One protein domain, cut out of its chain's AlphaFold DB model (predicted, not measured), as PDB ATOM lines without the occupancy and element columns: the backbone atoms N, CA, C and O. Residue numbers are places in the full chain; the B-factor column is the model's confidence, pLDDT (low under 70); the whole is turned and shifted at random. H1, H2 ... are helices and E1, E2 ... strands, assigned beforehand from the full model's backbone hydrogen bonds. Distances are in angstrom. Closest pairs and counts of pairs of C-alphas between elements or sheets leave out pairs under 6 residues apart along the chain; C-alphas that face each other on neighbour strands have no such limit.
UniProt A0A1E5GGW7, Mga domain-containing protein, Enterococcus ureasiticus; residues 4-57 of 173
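This is residues 4 to 57 of the 173 residues of the protein "Mga domain-containing protein" of Enterococcus ureasiticus (UniProt A0A1E5GGW7). A long helix, H2, runs lengthwise over a two-stranded hairpin, E1 and E2, and a short helix, H1, stands crosswise at the end where H2 begins. Residues 14 to 29 of H2 come near both strands, with 13 pairs of C-alphas within 10 A to E1 and 11 to E2. The printed part has 54 residues with two named helices and two named strands, in the order H1, H2, E1, E2; the sheet's order is E1 - E2, antiparallel, and the class is mixed, helices and strands. The whole is only just loose, close to compact, with a radius of gyration of the C-alphas of 12.1 A, and its spans are 30 by 20 by 19 A, only just elongated.

H1, residues 4 to 10, and H2, residues 14 to 30, are close but not clearly touching: their closest C-alphas, those of Met 7 and Tyr 14, are 7.3 A apart. Their lines are about perpendicular, at 85 degrees. In both helices each O i to N i+4 pair is within hydrogen-bond range. The closest C-alphas of H2 and E1, residues 37 to 44, are those of Ser 25 and Leu 39, 6.8 A apart. The closest C-alphas of H2 and E2, residues 47 to 54, are those of Phe 21 and Tyr 50, 7.8 A apart. E1 and E2 form a hairpin, antiparallel, with 158 degrees between their directions. C-alphas 39 and 52 face each other at 4.6 A. N 40 and O 51 are within hydrogen-bond range at 2.8 A, as are N 53 and O 38 at 2.8 A. H1 and E1 are apart, and H1 and E2 are only just apart, their closest C-alphas being 8.4 A from each other.

H1 begins at C-alpha 4, at (141.018, 195.569, 164.541), and has 7 residues. H2, 17 residues from Tyr 14 to Arg 30, measures 24.7 A from first to last C-alpha and begins at (135.175, 192.180, 171.049). E1, from Val 37 to Asn 44, measures 21.3 A. E2, from Lys 47 to Leu 54, measures 22.5 A, and its C-alpha 54 is at (156.993, 184.749, 170.210).

The two C-alphas farthest apart are those of Lys 46 and Thr 57, at 32.3 A. The printed part has no cut. The links H1 to H2 and E1 to E2 are tight, and the link H2 to E1 is short. The mean pLDDT of the printed part is 70.2; residues 4 to 11, 35 to 37, 41 to 50 and 55 to 57 are under 70.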
ATOM      1  N   ASN A   4     142.174 195.260 165.398       52.06
ATOM      2  CA  ASN A   4     141.018 195.569 164.541       52.06
ATOM      3  C   ASN A   4     140.955 194.660 163.308       52.06
ATOM      4  O   ASN A   4     139.878 194.206 162.950       52.06
ATOM      5  N   LYS A   5     142.117 194.341 162.724       59.88
ATOM      6  CA  LYS A   5     142.218 193.464 161.557       59.88
ATOM      7  C   LYS A   5     141.815 192.028 161.915       59.88
ATOM      8  O   LYS A   5     141.182 191.346 161.129       59.88
ATOM      9  N   LEU A   6     142.115 191.597 163.145       58.81
ATOM     10  CA  LEU A   6     141.746 190.271 163.646       58.81
ATOM     11  C   LEU A   6     140.232 190.154 163.885       58.81
ATOM     12  O   LEU A   6     139.658 189.118 163.583       58.81
ATOM     13  N   MET A   7     139.566 191.213 164.364       55.62
ATOM     14  CA  MET A   7     138.095 191.234 164.464       55.62
ATOM     15  C   MET A   7     137.411 191.273 163.091       55.62
ATOM     16  O   MET A   7     136.379 190.633 162.912       55.62
ATOM     17  N   GLU A   8     137.983 192.006 162.132       59.75
ATOM     18  CA  GLU A   8     137.484 192.074 160.752       59.75
ATOM     19  C   GLU A   8     137.609 190.722 160.029       59.75
ATOM     20  O   GLU A   8     136.701 190.344 159.297       59.75
ATOM     21  N   GLU A   9     138.687 189.969 160.277       62.25
ATOM     22  CA  GLU A   9     138.948 188.680 159.618       62.25
ATOM     23  C   GLU A   9     138.326 187.466 160.327       62.25
ATOM     24  O   GLU A   9     138.071 186.456 159.680       62.25
ATOM     25  N   SER A  10     138.057 187.531 161.638       60.03
ATOM     26  CA  SER A  10     137.582 186.363 162.406       60.03
ATOM     27  C   SER A  10     136.071 186.310 162.643       60.03
ATOM     28  O   SER A  10     135.580 185.302 163.138       60.03
ATOM     29  N   THR A  11     135.297 187.352 162.313       68.50
ATOM     30  CA  THR A  11     133.863 187.481 162.684       68.50
ATOM     31  C   THR A  11     133.571 187.342 164.194       68.50
ATOM     32  O   THR A  11     132.427 187.141 164.600       68.50
ATOM     33  N   ILE A  12     134.586 187.475 165.057       72.94
ATOM     34  CA  ILE A  12     134.463 187.331 166.515       72.94
ATOM     35  C   ILE A  12     134.136 188.687 167.160       72.94
ATOM     36  O   ILE A  12     134.681 189.727 166.784       72.94
ATOM     37  N   SER A  13     133.254 188.685 168.167       77.69
ATOM     38  CA  SER A  13     132.931 189.887 168.946       77.69
ATOM     39  C   SER A  13     134.112 190.345 169.814       77.69
ATOM     40  O   SER A  13     134.969 189.553 170.208       77.69
ATOM     41  N   TYR A  14     134.134 191.628 170.177       73.50
ATOM     42  CA  TYR A  14     135.175 192.180 171.049       73.50
ATOM     43  C   TYR A  14     135.301 191.425 172.383       73.50
ATOM     44  O   TYR A  14     136.411 191.107 172.810       73.50
ATOM     45  N   ASP A  15     134.172 191.118 173.026       77.44
ATOM     46  CA  ASP A  15     134.151 190.442 174.326       77.44
ATOM     47  C   ASP A  15     134.670 189.007 174.215       77.44
ATOM     48  O   ASP A  15     135.523 188.597 175.005       77.44
ATOM     49  N   SER A  16     134.244 188.272 173.183       79.38
ATOM     50  CA  SER A  16     134.753 186.928 172.897       79.38
ATOM     51  C   SER A  16     136.263 186.935 172.667       79.38
ATOM     52  O   SER A  16     136.968 186.044 173.132       79.38
ATOM     53  N   LEU A  17     136.782 187.970 172.008       74.38
ATOM     54  CA  LEU A  17     138.208 188.103 171.745       74.38
ATOM     55  C   LEU A  17     139.011 188.405 173.028       74.38
ATOM     56  O   LEU A  17     140.106 187.878 173.213       74.38
ATOM     57  N   VAL A  18     138.467 189.204 173.955       76.81
ATOM     58  CA  VAL A  18     139.073 189.435 175.283       76.81
ATOM     59  C   VAL A  18     139.106 188.150 176.115       76.81
ATOM     60  O   VAL A  18     140.120 187.863 176.760       76.81
ATOM     61  N   HIS A  19     138.023 187.370 176.096       80.94
ATOM     62  CA  HIS A  19     137.982 186.061 176.745       80.94
ATOM     63  C   HIS A  19     139.024 185.112 176.148       80.94
ATOM     64  O   HIS A  19     139.831 184.562 176.895       80.94
ATOM     65  N   LEU A  20     139.105 185.042 174.817       81.88
ATOM     66  CA  LEU A  20     140.089 184.232 174.101       81.88
ATOM     67  C   LEU A  20     141.528 184.575 174.516       81.88
ATOM     68  O   LEU A  20     142.305 183.682 174.835       81.88
ATOM     69  N   PHE A  21     141.889 185.859 174.592       78.75
ATOM     70  CA  PHE A  21     143.224 186.263 175.052       78.75
ATOM     71  C   PHE A  21     143.503 185.887 176.511       78.75
ATOM     72  O   PHE A  21     144.631 185.528 176.854       78.75
ATOM     73  N   THR A  22     142.485 185.948 177.368       81.12
ATOM     74  CA  THR A  22     142.606 185.529 178.772       81.12
ATOM     75  C   THR A  22     142.859 184.025 178.871       81.12
ATOM     76  O   THR A  22     143.728 183.592 179.630       81.12
ATOM     77  N   ASP A  23     142.150 183.231 178.070       84.56
ATOM     78  CA  ASP A  23     142.324 181.781 178.024       84.56
ATOM     79  C   ASP A  23     143.674 181.393 177.413       84.56
ATOM     80  O   ASP A  23     144.375 180.557 177.981       84.56
ATOM     81  N   ILE A  24     144.108 182.075 176.347       83.31
ATOM     82  CA  ILE A  24     145.452 181.907 175.776       83.31
ATOM     83  C   ILE A  24     146.520 182.176 176.835       83.31
ATOM     84  O   ILE A  24     147.431 181.370 176.996       83.31
ATOM     85  N   SER A  25     146.402 183.266 177.599       78.81
ATOM     86  CA  SER A  25     147.355 183.580 178.668       78.81
ATOM     87  C   SER A  25     147.437 182.468 179.716       78.81
ATOM     88  O   SER A  25     148.535 182.069 180.105       78.81
ATOM     89  N   ARG A  26     146.288 181.921 180.132       83.12
ATOM     90  CA  ARG A  26     146.224 180.805 181.085       83.12
ATOM     91  C   ARG A  26     146.838 179.525 180.511       83.12
ATOM     92  O   ARG A  26     147.536 178.811 181.226       83.12
ATOM     93  N   ASN A  27     146.599 179.234 179.237       85.94
ATOM     94  CA  ASN A  27     147.158 178.062 178.566       85.94
ATOM     95  C   ASN A  27     148.682 178.159 178.442       85.94
ATOM     96  O   ASN A  27     149.383 177.214 178.781       85.94
ATOM     97  N   LEU A  28     149.208 179.329 178.073       82.38
ATOM     98  CA  LEU A  28     150.653 179.568 178.011       82.38
ATOM     99  C   LEU A  28     151.346 179.365 179.366       82.38
ATOM    100  O   LEU A  28     152.462 178.849 179.407       82.38
ATOM    101  N   GLN A  29     150.671 179.716 180.467       81.38
ATOM    102  CA  GLN A  29     151.156 179.428 181.820       81.38
ATOM    103  C   GLN A  29     151.191 177.923 182.112       81.38
ATOM    104  O   GLN A  29     152.177 177.399 182.618       81.38
ATOM    105  N   ARG A  30     150.136 177.187 181.741       83.62
ATOM    106  CA  ARG A  30     150.105 175.719 181.886       83.62
ATOM    107  C   ARG A  30     151.228 175.038 181.104       83.62
ATOM    108  O   ARG A  30     151.779 174.048 181.572       83.62
ATOM    109  N   MET A  31     151.587 175.592 179.951       82.56
ATOM    110  CA  MET A  31     152.677 175.102 179.108       82.56
ATOM    111  C   MET A  31     154.080 175.479 179.620       82.56
ATOM    112  O   MET A  31     155.064 175.033 179.038       82.56
ATOM    113  N   SER A  32     154.205 176.288 180.682       80.81
ATOM    114  CA  SER A  32     155.492 176.821 181.169       80.81
ATOM    115  C   SER A  32     156.282 177.611 180.104       80.81
ATOM    116  O   SER A  32     157.519 177.593 180.073       80.81
ATOM    117  N   LEU A  33     155.572 178.290 179.190       75.00
ATOM    118  CA  LEU A  33     156.153 179.058 178.078       75.00
ATOM    119  C   LEU A  33     156.252 180.565 178.362       75.00
ATOM    120  O   LEU A  33     156.554 181.348 177.462       75.00
ATOM    121  N   GLU A  34     156.049 181.009 179.602       70.12
ATOM    122  CA  GLU A  34     155.926 182.432 179.958       70.12
ATOM    123  C   GLU A  34     157.204 183.239 179.703       70.12
ATOM    124  O   GLU A  34     157.165 184.459 179.574       70.12
ATOM    125  N   LYS A  35     158.357 182.564 179.626       68.56
ATOM    126  CA  LYS A  35     159.645 183.191 179.287       68.56
ATOM    127  C   LYS A  35     159.875 183.328 177.781       68.56
ATOM    128  O   LYS A  35     160.790 184.034 177.373       68.56
ATOM    129  N   GLN A  36     159.085 182.625 176.975       69.69
ATOM    130  CA  GLN A  36     159.268 182.472 175.529       69.69
ATOM    131  C   GLN A  36     158.134 183.132 174.734       69.69
ATOM    132  O   GLN A  36     158.298 183.441 173.551       69.69
ATOM    133  N   VAL A  37     157.001 183.366 175.399       69.88
ATOM    134  CA  VAL A  37     155.801 183.981 174.847       69.88
ATOM    135  C   VAL A  37     155.392 185.141 175.724       69.88
ATOM    136  O   VAL A  37     155.166 184.983 176.922       69.88
ATOM    137  N   GLU A  38     155.234 186.300 175.106       70.88
ATOM    138  CA  GLU A  38     154.746 187.475 175.794       70.88
ATOM    139  C   GLU A  38     153.408 187.909 175.215       70.88
ATOM    140  O   GLU A  38     153.308 188.239 174.036       70.88
ATOM    141  N   LEU A  39     152.371 187.910 176.055       71.69
ATOM    142  CA  LEU A  39     151.078 188.490 175.719       71.69
ATOM    143  C   LEU A  39     150.936 189.827 176.452       71.69
ATOM    144  O   LEU A  39     150.684 189.862 177.657       71.69
ATOM    145  N   ARG A  40     151.099 190.937 175.732       71.50
ATOM    146  CA  ARG A  40     150.983 192.288 176.290       71.50
ATOM    147  C   ARG A  40     149.660 192.924 175.912       71.50
ATOM    148  O   ARG A  40     149.278 192.958 174.745       71.50
ATOM    149  N   GLN A  41     149.000 193.531 176.892       68.38
ATOM    150  CA  GLN A  41     147.925 194.478 176.626       68.38
ATOM    151  C   GLN A  41     148.530 195.863 176.371       68.38
ATOM    152  O   GLN A  41     148.976 196.547 177.296       68.38
ATOM    153  N   ILE A  42     148.505 196.314 175.122       68.94
ATOM    154  CA  ILE A  42     148.885 197.675 174.755       68.94
ATOM    155  C   ILE A  42     147.699 198.588 175.090       68.94
ATOM    156  O   ILE A  42     146.624 198.521 174.482       68.94
ATOM    157  N   LYS A  43     147.878 199.456 176.091       56.56
ATOM    158  CA  LYS A  43     146.895 200.493 176.427       56.56
ATOM    159  C   LYS A  43     146.889 201.549 175.324       56.56
ATOM    160  O   LYS A  43     147.758 202.413 175.290       56.56
ATOM    161  N   ASN A  44     145.883 201.509 174.456       55.03
ATOM    162  CA  ASN A  44     145.541 202.634 173.597       55.03
ATOM    163  C   ASN A  44     144.193 203.210 174.052       55.03
ATOM    164  O   ASN A  44     143.263 202.461 174.350       55.03
ATOM    165  N   TYR A  45     144.084 204.538 174.123       44.44
ATOM    166  CA  TYR A  45     143.041 205.296 174.839       44.44
ATOM    167  C   TYR A  45     141.592 205.084 174.348       44.44
ATOM    168  O   TYR A  45     140.672 205.724 174.851       44.44
ATOM    169  N   LYS A  46     141.357 204.187 173.383       54.31
ATOM    170  CA  LYS A  46     140.022 203.847 172.862       54.31
ATOM    171  C   LYS A  46     139.767 202.349 172.654       54.31
ATOM    172  O   LYS A  46     138.613 201.973 172.482       54.31
ATOM    173  N   LYS A  47     140.796 201.491 172.644       54.66
ATOM    174  CA  LYS A  47     140.669 200.046 172.371       54.66
ATOM    175  C   LYS A  47     141.760 199.280 173.118       54.66
ATOM    176  O   LYS A  47     142.920 199.691 173.083       54.66
ATOM    177  N   LYS A  48     141.409 198.166 173.772       57.19
ATOM    178  CA  LYS A  48     142.414 197.232 174.299       57.19
ATOM    179  C   LYS A  48     143.055 196.541 173.097       57.19
ATOM    180  O   LYS A  48     142.379 195.812 172.383       57.19
ATOM    181  N   LEU A  49     144.324 196.829 172.840       60.91
ATOM    182  CA  LEU A  49     145.113 196.114 171.846       60.91
ATOM    183  C   LEU A  49     145.884 195.018 172.582       60.91
ATOM    184  O   LEU A  49     146.398 195.270 173.671       60.91
ATOM    185  N   TYR A  50     145.955 193.824 172.008       66.69
ATOM    186  CA  TYR A  50     146.765 192.730 172.537       66.69
ATOM    187  C   TYR A  50     147.845 192.405 171.517       66.69
ATOM    188  O   TYR A  50     147.581 192.355 170.314       66.69
ATOM    189  N   GLU A  51     149.060 192.230 172.005       70.19
ATOM    190  CA  GLU A  51     150.226 191.843 171.231       70.19
ATOM    191  C   GLU A  51     150.727 190.510 171.768       70.19
ATOM    192  O   GLU A  51     150.966 190.380 172.966       70.19
ATOM    193  N   LEU A  52     150.853 189.532 170.873       73.19
ATOM    194  CA  LEU A  52     151.514 188.266 171.143       73.19
ATOM    195  C   LEU A  52     152.892 188.311 170.479       73.19
ATOM    196  O   LEU A  52     152.985 188.439 169.257       73.19
ATOM    197  N   SER A  53     153.943 188.210 171.281       72.00
ATOM    198  CA  SER A  53     155.324 188.133 170.820       72.00
ATOM    199  C   SER A  53     155.887 186.755 171.142       72.00
ATOM    200  O   SER A  53     155.896 186.332 172.297       72.00
ATOM    201  N   LEU A  54     156.351 186.058 170.110       70.25
ATOM    202  CA  LEU A  54     156.993 184.749 170.210       70.25
ATOM    203  C   LEU A  54     158.496 184.953 170.035       70.25
ATOM    204  O   LEU A  54     158.913 185.597 169.073       70.25
ATOM    205  N   GLN A  55     159.311 184.439 170.956       66.94
ATOM    206  CA  GLN A  55     160.762 184.635 170.881       66.94
ATOM    207  C   GLN A  55     161.458 183.666 169.914       66.94
ATOM    208  O   GLN A  55     162.561 183.973 169.464       66.94
ATOM    209  N   GLN A  56     160.855 182.512 169.590       64.44
ATOM    210  CA  GLN A  56     161.446 181.495 168.705       64.44
ATOM    211  C   GLN A  56     160.371 180.666 167.976       64.44
ATOM    212  O   GLN A  56     159.272 180.475 168.492       64.44
ATOM    213  N   THR A  57     160.706 180.113 166.806       60.66
ATOM    214  CA  THR A  57     159.804 179.290 165.973       60.66
ATOM    215  C   THR A  57     159.386 177.974 166.644       60.66
ATOM    216  O   THR A  57     158.254 177.532 166.465       60.66
TER     217      THR A  57